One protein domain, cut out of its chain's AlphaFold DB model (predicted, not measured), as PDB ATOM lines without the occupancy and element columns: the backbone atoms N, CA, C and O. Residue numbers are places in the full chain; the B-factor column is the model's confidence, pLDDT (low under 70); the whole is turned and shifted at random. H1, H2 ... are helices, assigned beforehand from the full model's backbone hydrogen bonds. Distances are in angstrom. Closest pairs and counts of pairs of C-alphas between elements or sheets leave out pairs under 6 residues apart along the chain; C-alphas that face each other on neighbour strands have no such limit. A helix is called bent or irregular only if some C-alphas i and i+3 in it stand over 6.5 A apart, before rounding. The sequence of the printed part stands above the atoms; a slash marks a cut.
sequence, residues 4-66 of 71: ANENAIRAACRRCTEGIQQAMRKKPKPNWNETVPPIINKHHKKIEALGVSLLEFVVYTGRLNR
ATOM      1  N   ALA A   4      22.357   0.420 149.553       94.94
ATOM      2  CA  ALA A   4      20.909   0.418 149.359       94.94
ATOM      3  C   ALA A   4      20.282   1.794 149.646       94.94
ATOM      4  O   ALA A   4      19.477   2.280 148.850       94.94
ATOM      5  N   ASN A   5      20.695   2.451 150.735       94.31
ATOM      6  CA  ASN A   5      20.200   3.779 151.093       94.31
ATOM      7  C   ASN A   5      20.651   4.833 150.070       94.31
ATOM      8  O   ASN A   5      19.839   5.647 149.635       94.31
ATOM      9  N   GLU A   6      21.907   4.779 149.617       94.06
ATOM     10  CA  GLU A   6      22.413   5.677 148.570       94.06
ATOM     11  C   GLU A   6      21.638   5.518 147.258       94.06
ATOM     12  O   GLU A   6      21.248   6.506 146.627       94.06
ATOM     13  N   ASN A   7      21.357   4.276 146.862       95.62
ATOM     14  CA  ASN A   7      20.561   3.983 145.675       95.62
ATOM     15  C   ASN A   7      19.122   4.496 145.811       95.62
ATOM     16  O   ASN A   7      18.596   5.089 144.865       95.62
ATOM     17  N   ALA A   8      18.501   4.338 146.985       96.00
ATOM     18  CA  ALA A   8      17.169   4.871 147.262       96.00
ATOM     19  C   ALA A   8      17.132   6.406 147.155       96.00
ATOM     20  O   ALA A   8      16.230   6.962 146.521       96.00
ATOM     21  N   ILE A   9      18.148   7.093 147.686       96.12
ATOM     22  CA  ILE A   9      18.279   8.555 147.601       96.12
ATOM     23  C   ILE A   9      18.467   9.002 146.153       96.12
ATOM     24  O   ILE A   9      17.751   9.893 145.689       96.12
ATOM     25  N   ARG A  10      19.369   8.361 145.397       95.88
ATOM     26  CA  ARG A  10      19.581   8.663 143.971       95.88
ATOM     27  C   ARG A  10      18.299   8.465 143.164       95.88
ATOM     28  O   ARG A  10      17.962   9.313 142.337       95.88
ATOM     29  N   ALA A  11      17.560   7.385 143.417       97.38
ATOM     30  CA  ALA A  11      16.280   7.126 142.766       97.38
ATOM     31  C   ALA A  11      15.233   8.201 143.105       97.38
ATOM     32  O   ALA A  11      14.518   8.668 142.215       97.38
ATOM     33  N   ALA A  12      15.157   8.638 144.366       97.94
ATOM     34  CA  ALA A  12      14.268   9.720 144.781       97.94
ATOM     35  C   ALA A  12      14.623  11.055 144.099       97.94
ATOM     36  O   ALA A  12      13.724  11.730 143.594       97.94
ATOM     37  N   CYS A  13      15.912  11.393 144.001       97.56
ATOM     38  CA  CYS A  13      16.391  12.604 143.326       97.56
ATOM     39  C   CYS A  13      16.065  12.607 141.820       97.56
ATOM     40  O   CYS A  13      15.615  13.621 141.277       97.56
ATOM     41  N   ARG A  14      16.247  11.467 141.133       97.94
ATOM     42  CA  ARG A  14      15.892  11.319 139.706       97.94
ATOM     43  C   ARG A  14      14.398  11.538 139.479       97.94
ATOM     44  O   ARG A  14      14.020  12.394 138.686       97.94
ATOM     45  N   ARG A  15      13.552  10.867 140.266       98.31
ATOM     46  CA  ARG A  15      12.090  11.029 140.193       98.31
ATOM     47  C   ARG A  15      11.642  12.458 140.516       98.31
ATOM     48  O   ARG A  15      10.726  12.967 139.879       98.31
ATOM     49  N   CYS A  16      12.297  13.119 141.474       98.31
ATOM     50  CA  CYS A  16      12.049  14.530 141.769       98.31
ATOM     51  C   CYS A  16      12.349  15.419 140.555       98.31
ATOM     52  O   CYS A  16      11.553  16.288 140.210       98.31
ATOM     53  N   THR A  17      13.475  15.175 139.884       98.06
ATOM     54  CA  THR A  17      13.881  15.911 138.679       98.06
ATOM     55  C   THR A  17      12.872  15.727 137.550       98.06
ATOM     56  O   THR A  17      12.421  16.712 136.969       98.06
ATOM     57  N   GLU A  18      12.479  14.484 137.271       98.06
ATOM     58  CA  GLU A  18      11.468  14.155 136.262       98.06
ATOM     59  C   GLU A  18      10.133  14.844 136.566       98.06
ATOM     60  O   GLU A  18       9.543  15.462 135.682       98.06
ATOM     61  N   GLY A  19       9.687  14.808 137.827       97.94
ATOM     62  CA  GLY A  19       8.465  15.481 138.266       97.94
ATOM     63  C   GLY A  19       8.514  16.993 138.043       97.94
ATOM     64  O   GLY A  19       7.568  17.564 137.501       97.94
ATOM     65  N   ILE A  20       9.633  17.640 138.392       97.44
ATOM     66  CA  ILE A  20       9.843  19.075 138.146       97.44
ATOM     67  C   ILE A  20       9.815  19.369 136.644       97.44
ATOM     68  O   ILE A  20       9.106  20.274 136.212       97.44
ATOM     69  N   GLN A  21      10.550  18.608 135.831       96.06
ATOM     70  CA  GLN A  21      10.601  18.820 134.382       96.06
ATOM     71  C   GLN A  21       9.222  18.663 133.735       96.06
ATOM     72  O   GLN A  21       8.823  19.511 132.937       96.06
ATOM     73  N   GLN A  22       8.472  17.624 134.106       97.19
ATOM     74  CA  GLN A  22       7.118  17.393 133.601       97.19
ATOM     75  C   GLN A  22       6.166  18.521 134.007       97.19
ATOM     76  O   GLN A  22       5.433  19.037 133.162       97.19
ATOM     77  N   ALA A  23       6.200  18.942 135.274       97.19
ATOM     78  CA  ALA A  23       5.343  20.014 135.763       97.19
ATOM     79  C   ALA A  23       5.645  21.347 135.061       97.19
ATOM     80  O   ALA A  23       4.729  22.020 134.593       97.19
ATOM     81  N   MET A  24       6.928  21.684 134.903       96.75
ATOM     82  CA  MET A  24       7.375  22.947 134.310       96.75
ATOM     83  C   MET A  24       7.261  23.000 132.778       96.75
ATOM     84  O   MET A  24       7.417  24.077 132.205       96.75
ATOM     85  N   ARG A  25       6.991  21.872 132.100       96.62
ATOM     86  CA  ARG A  25       6.826  21.807 130.633       96.62
ATOM     87  C   ARG A  25       5.473  22.346 130.147       96.62
ATOM     88  O   ARG A  25       5.319  22.599 128.952       96.62
ATOM     89  N   LYS A  26       4.497  22.522 131.044       94.88
ATOM     90  CA  LYS A  26       3.167  23.070 130.723       94.88
ATOM     91  C   LYS A  26       3.268  24.511 130.198       94.88
ATOM     92  O   LYS A  26       4.172  25.248 130.590       94.88
ATOM     93  N   LYS A  27       2.346  24.899 129.306       93.25
ATOM     94  CA  LYS A  27       2.224  26.266 128.775       93.25
ATOM     95  C   LYS A  27       0.878  26.887 129.193       93.25
ATOM     96  O   LYS A  27      -0.135  26.213 129.015       93.25
ATOM     97  N   PRO A  28       0.856  28.136 129.704       94.06
ATOM     98  CA  PRO A  28       2.021  28.969 130.035       94.06
ATOM     99  C   PRO A  28       2.896  28.325 131.122       94.06
ATOM    100  O   PRO A  28       2.437  27.452 131.858       94.06
ATOM    101  N   LYS A  29       4.182  28.707 131.169       95.50
ATOM    102  CA  LYS A  29       5.135  28.140 132.133       95.50
ATOM    103  C   LYS A  29       4.610  28.409 133.550       95.50
ATOM    104  O   LYS A  29       4.381  29.575 133.870       95.50
ATOM    105  N   PRO A  30       4.410  27.378 134.383       97.44
ATOM    106  CA  PRO A  30       3.813  27.574 135.694       97.44
ATOM    107  C   PRO A  30       4.782  28.281 136.650       97.44
ATOM    108  O   PRO A  30       6.001  28.281 136.439       97.44
ATOM    109  N   ASN A  31       4.239  28.885 137.709       97.56
ATOM    110  CA  ASN A  31       5.034  29.572 138.722       97.56
ATOM    111  C   ASN A  31       5.956  28.575 139.440       97.56
ATOM    112  O   ASN A  31       5.511  27.540 139.941       97.56
ATOM    113  N   TRP A  32       7.250  28.893 139.498       95.44
ATOM    114  CA  TRP A  32       8.254  28.024 140.108       95.44
ATOM    115  C   TRP A  32       7.998  27.782 141.602       95.44
ATOM    116  O   TRP A  32       8.028  26.632 142.040       95.44
ATOM    117  N   ASN A  33       7.716  28.839 142.367       96.62
ATOM    118  CA  ASN A  33       7.567  28.787 143.825       96.62
ATOM    119  C   ASN A  33       6.299  28.044 144.258       96.62
ATOM    120  O   ASN A  33       6.273  27.456 145.333       96.62
ATOM    121  N   GLU A  34       5.272  28.018 143.414       97.19
ATOM    122  CA  GLU A  34       4.052  27.247 143.671       97.19
ATOM    123  C   GLU A  34       4.184  25.791 143.203       97.19
ATOM    124  O   GLU A  34       3.629  24.880 143.810       97.19
ATOM    125  N   THR A  35       4.943  25.551 142.129       97.12
ATOM    126  CA  THR A  35       5.001  24.236 141.469       97.12
ATOM    127  C   THR A  35       6.082  23.327 142.046       97.12
ATOM    128  O   THR A  35       5.856  22.134 142.245       97.12
ATOM    129  N   VAL A  36       7.281  23.857 142.282       97.19
ATOM    130  CA  VAL A  36       8.470  23.046 142.580       97.19
ATOM    131  C   VAL A  36       8.558  22.608 144.045       97.19
ATOM    132  O   VAL A  36       8.797  21.416 144.268       97.19
ATOM    133  N   PRO A  37       8.340  23.473 145.058       98.00
ATOM    134  CA  PRO A  37       8.466  23.067 146.461       98.00
ATOM    135  C   PRO A  37       7.581  21.875 146.868       98.00
ATOM    136  O   PRO A  37       8.101  20.962 147.517       98.00
ATOM    137  N   PRO A  38       6.302  21.773 146.445       98.38
ATOM    138  CA  PRO A  38       5.486  20.593 146.743       98.38
ATOM    139  C   PRO A  38       6.055  19.292 146.157       98.38
ATOM    140  O   PRO A  38       5.969  18.240 146.790       98.38
ATOM    141  N   ILE A  39       6.669  19.353 144.968       98.38
ATOM    142  CA  ILE A  39       7.291  18.189 144.318       98.38
ATOM    143  C   ILE A  39       8.521  17.743 145.111       98.38
ATOM    144  O   ILE A  39       8.639  16.559 145.433       98.38
ATOM    145  N   ILE A  40       9.400  18.679 145.481       98.12
ATOM    146  CA  ILE A  40      10.590  18.378 146.290       98.12
ATOM    147  C   ILE A  40      10.172  17.727 147.615       98.12
ATOM    148  O   ILE A  40      10.640  16.630 147.924       98.12
ATOM    149  N   ASN A  41       9.224  18.331 148.339       98.12
ATOM    150  CA  ASN A  41       8.724  17.805 149.614       98.12
ATOM    151  C   ASN A  41       8.121  16.399 149.473       98.12
ATOM    152  O   ASN A  41       8.361  15.526 150.305       98.12
ATOM    153  N   LYS A  42       7.367  16.141 148.394       98.25
ATOM    154  CA  LYS A  42       6.781  14.820 148.114       98.25
ATOM    155  C   LYS A  42       7.844  13.733 147.942       98.25
ATOM    156  O   LYS A  42       7.617  12.595 148.353       98.25
ATOM    157  N   HIS A  43       8.961  14.040 147.285       98.25
ATOM    158  CA  HIS A  43      10.026  13.065 147.048       98.25
ATOM    159  C   HIS A  43      10.967  12.918 148.245       98.25
ATOM    160  O   HIS A  43      11.369  11.793 148.534       98.25
ATOM    161  N   HIS A  44      11.243  14.004 148.971       98.38
ATOM    162  CA  HIS A  44      12.020  13.982 150.212       98.38
ATOM    163  C   HIS A  44      11.337  13.152 151.308       98.38
ATOM    164  O   HIS A  44      11.967  12.244 151.840       98.38
ATOM    165  N   LYS A  45      10.028  13.335 151.549       97.62
ATOM    166  CA  LYS A  45       9.267  12.553 152.550       97.62
ATOM    167  C   LYS A  45       9.400  11.033 152.402       97.62
ATOM    168  O   LYS A  45       9.284  10.303 153.377       97.62
ATOM    169  N   LYS A  46       9.655  10.526 151.190       95.75
ATOM    170  CA  LYS A  46       9.825   9.081 150.935       95.75
ATOM    171  C   LYS A  46      11.147   8.515 151.451       95.75
ATOM    172  O   LYS A  46      11.271   7.302 151.569       95.75
ATOM    173  N   ILE A  47      12.132   9.376 151.680       95.62
ATOM    174  CA  ILE A  47      13.484   9.008 152.106       95.62
ATOM    175  C   ILE A  47      13.885   9.693 153.418       95.62
ATOM    176  O   ILE A  47      15.021   9.543 153.847       95.62
ATOM    177  N   GLU A  48      12.975  10.430 154.059       94.44
ATOM    178  CA  GLU A  48      13.231  11.147 155.315       94.44
ATOM    179  C   GLU A  48      13.710  10.193 156.420       94.44
ATOM    180  O   GLU A  48      14.678  10.485 157.117       94.44
ATOM    181  N   ALA A  49      13.138   8.985 156.484       95.50
ATOM    182  CA  ALA A  49      13.559   7.926 157.405       95.50
ATOM    183  C   ALA A  49      15.008   7.434 157.187       95.50
ATOM    184  O   ALA A  49      15.555   6.748 158.045       95.50
ATOM    185  N   LEU A  50      15.644   7.779 156.059       95.69
ATOM    186  CA  LEU A  50      17.058   7.482 155.797       95.69
ATOM    187  C   LEU A  50      18.009   8.533 156.397       95.69
ATOM    188  O   LEU A  50      19.218   8.436 156.187       95.69
ATOM    189  N   GLY A  51      17.478   9.531 157.115       94.75
ATOM    190  CA  GLY A  51      18.256  10.565 157.800       94.75
ATOM    191  C   GLY A  51      18.739  11.702 156.897       94.75
ATOM    192  O   GLY A  51      19.627  12.444 157.293       94.75
ATOM    193  N   VAL A  52      18.185  11.839 155.688       95.06
ATOM    194  CA  VAL A  52      18.543  12.918 154.754       95.06
ATOM    195  C   VAL A  52      17.661  14.130 155.019       95.06
ATOM    196  O   VAL A  52      16.438  14.045 154.900       95.06
ATOM    197  N   SER A  53      18.267  15.273 155.330       97.12
ATOM    198  CA  SER A  53      17.537  16.534 155.465       97.12
ATOM    199  C   SER A  53      17.008  17.034 154.115       97.12
ATOM    200  O   SER A  53      17.502  16.675 153.042       97.12
ATOM    201  N   LEU A  54      16.008  17.917 154.150       97.56
ATOM    202  CA  LEU A  54      15.473  18.537 152.936       97.56
ATOM    203  C   LEU A  54      16.562  19.296 152.156       97.56
ATOM    204  O   LEU A  54      16.616  19.210 150.929       97.56
ATOM    205  N   LEU A  55      17.452  20.003 152.862       96.19
ATOM    206  CA  LEU A  55      18.547  20.751 152.246       96.19
ATOM    207  C   LEU A  55      19.535  19.816 151.539       96.19
ATOM    208  O   LEU A  55      19.862  20.042 150.374       96.19
ATOM    209  N   GLU A  56      19.964  18.740 152.200       95.44
ATOM    210  CA  GLU A  56      20.846  17.740 151.586       95.44
ATOM    211  C   GLU A  56      20.199  17.104 150.356       95.44
ATOM    212  O   GLU A  56      20.850  16.950 149.325       95.44
ATOM    213  N   PHE A  57      18.899  16.798 150.417       97.19
ATOM    214  CA  PHE A  57      18.166  16.268 149.271       97.19
ATOM    215  C   PHE A  57      18.162  17.233 148.074       97.19
ATOM    216  O   PHE A  57      18.384  16.809 146.933       97.19
ATOM    217  N   VAL A  58      17.959  18.533 148.317       96.38
ATOM    218  CA  VAL A  58      18.036  19.575 147.279       96.38
ATOM    219  C   VAL A  58      19.446  19.658 146.689       96.38
ATOM    220  O   VAL A  58      19.595  19.695 145.465       96.38
ATOM    221  N   VAL A  59      20.484  19.619 147.530       94.94
ATOM    222  CA  VAL A  59      21.889  19.641 147.092       94.94
ATOM    223  C   VAL A  59      22.223  18.407 146.250       94.94
ATOM    224  O   VAL A  59      22.756  18.554 145.148       94.94
ATOM    225  N   TYR A  60      21.866  17.200 146.700       94.25
ATOM    226  CA  TYR A  60      22.085  15.962 145.943       94.25
ATOM    227  C   TYR A  60      21.362  15.975 144.600       94.25
ATOM    228  O   TYR A  60      21.957  15.641 143.572       94.25
ATOM    229  N   THR A  61      20.104  16.418 144.587       95.62
ATOM    230  CA  THR A  61      19.323  16.556 143.354       95.62
ATOM    231  C   THR A  61      19.987  17.546 142.400       95.62
ATOM    232  O   THR A  61      20.100  17.276 141.205       95.62
ATOM    233  N   GLY A  62      20.484  18.677 142.901       94.38
ATOM    234  CA  GLY A  62      21.183  19.657 142.077       94.38
ATOM    235  C   GLY A  62      22.522  19.154 141.532       94.38
ATOM    236  O   GLY A  62      22.778  19.337 140.343       94.38
ATOM    237  N   ARG A  63      23.332  18.451 142.335       92.81
ATOM    238  CA  ARG A  63      24.587  17.819 141.878       92.81
ATOM    239  C   ARG A  63      24.338  16.776 140.789       92.81
ATOM    240  O   ARG A  63      25.008  16.798 139.762       92.81
ATOM    241  N   LEU A  64      23.324  15.922 140.955       91.56
ATOM    242  CA  LEU A  64      22.921  14.952 139.925       91.56
ATOM    243  C   LEU A  64      22.521  15.626 138.606       91.56
ATOM    244  O   LEU A  64      22.747  15.069 137.536       91.56
ATOM    245  N   ASN A  65      21.971  16.836 138.685       90.44
ATOM    246  CA  ASN A  65      21.624  17.667 137.534       90.44
ATOM    247  C   ASN A  65      22.753  18.613 137.090       90.44
ATOM    248  O   ASN A  65      22.487  19.538 136.323       90.44
ATOM    249  N   ARG A  66      23.988  18.417 137.577       89.94
ATOM    250  CA  ARG A  66      25.166  19.258 137.288       89.94
ATOM    251  C   ARG A  66      24.954  20.754 137.573       89.94
ATOM    252  O   ARG A  66      25.527  21.603 136.904       89.94
TER     253      ARG A  66
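This is residues 4 to 66 of the 71 residues of an uncharacterized protein of Enterobacter roggenkampii (UniProt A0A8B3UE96). A long helix, H1, and a shorter one, H2, fold back on each other as a helical hairpin, and a third helix, H3, lies crosswise on one side of it, packing on residues 9 to 17 of H1 and residues 40 to 44 of H2. H1 runs along the longest axis, and the bend of the hairpin, residues 25 to 31, sticks out at one end. The printed part has 63 residues, with three named helices in the order H1, H2, H3 and no named strand; the class is all helix. The whole is compact, with a radius of gyration of the C-alphas of 11.8 A, and its C-alphas span 39 by 19 by 15 A.

Begin at the first printed residue with H1, residues 4 to 24, the longest helix. A short link of seven residues, 25 to 31, takes you to H2, residues 32 to 44, which runs the opposite way to H1. The two form a helical hairpin and touch, with 14 pairs of C-alphas within 8 A. Look for their closest C-alphas at Cys 16 and His 43, 5.8 A apart; the lines of the two helices stand at a shallow tilt of 23 degrees. H2 is irregular, but only just: the C-alphas of residues 34 and 37 are 6.7 A apart, and its line is a rough one. After another short link, residues 45 to 53, you reach H3, residues 54 to 64. It touches H1 with 11 pairs of C-alphas within 8 A, and on the side of H1 residues 9 to 17 alone take part. The closest C-alphas here are those of Cys 13 and Thr 61, 4.9 A apart, and the two lines are about perpendicular, at 81 degrees. H3 also touches H2, with 4 pairs of C-alphas within 8 A, and here residues 40 to 44 alone of H2 take part. The closest C-alphas of H2 and H3 are those of His 44 and Leu 54, 6.3 A apart, and their lines are about perpendicular, at 82 degrees. Of these three pairs of helices that touch, 1 is at a shallow tilt, and the helix packing is only just mostly crossed. In the backbones of H1 and H3 every O i to N i+4 pair is within hydrogen-bond range; in H2 it is 6 of 9.

Find C-alpha 4 at (20.909, 0.418, 149.359), where H1 begins; from there 21 residues run to C-alpha 24 at (7.375, 22.947, 134.310), 30.3 A from first to last C-alpha. Pass the link and find C-alpha 32 of Trp 32, the first of the 13 residues of H2, which measures 17.7 A from first to last C-alpha and ends at His 44. H3 has 11 residues, from Leu 54 to Leu 64, and measures 15.4 A; look for its last C-alpha at (22.921, 14.952, 139.925).

The two C-alphas farthest apart are those of Ala 4 and Pro 28, at 39.3 A, and the outline is only just a rod. Residues 25 to 31, Pro 28 among them, stand free. The first and last printed C-alphas, of Ala 4 and Arg 66, are 22.8 A apart. The printed part has no cut, and neither of its two links is long. The full chain has 71 residues, of which 4 to 66 are printed. The mean pLDDT of the printed part is 96.2, and no printed residue is under 70.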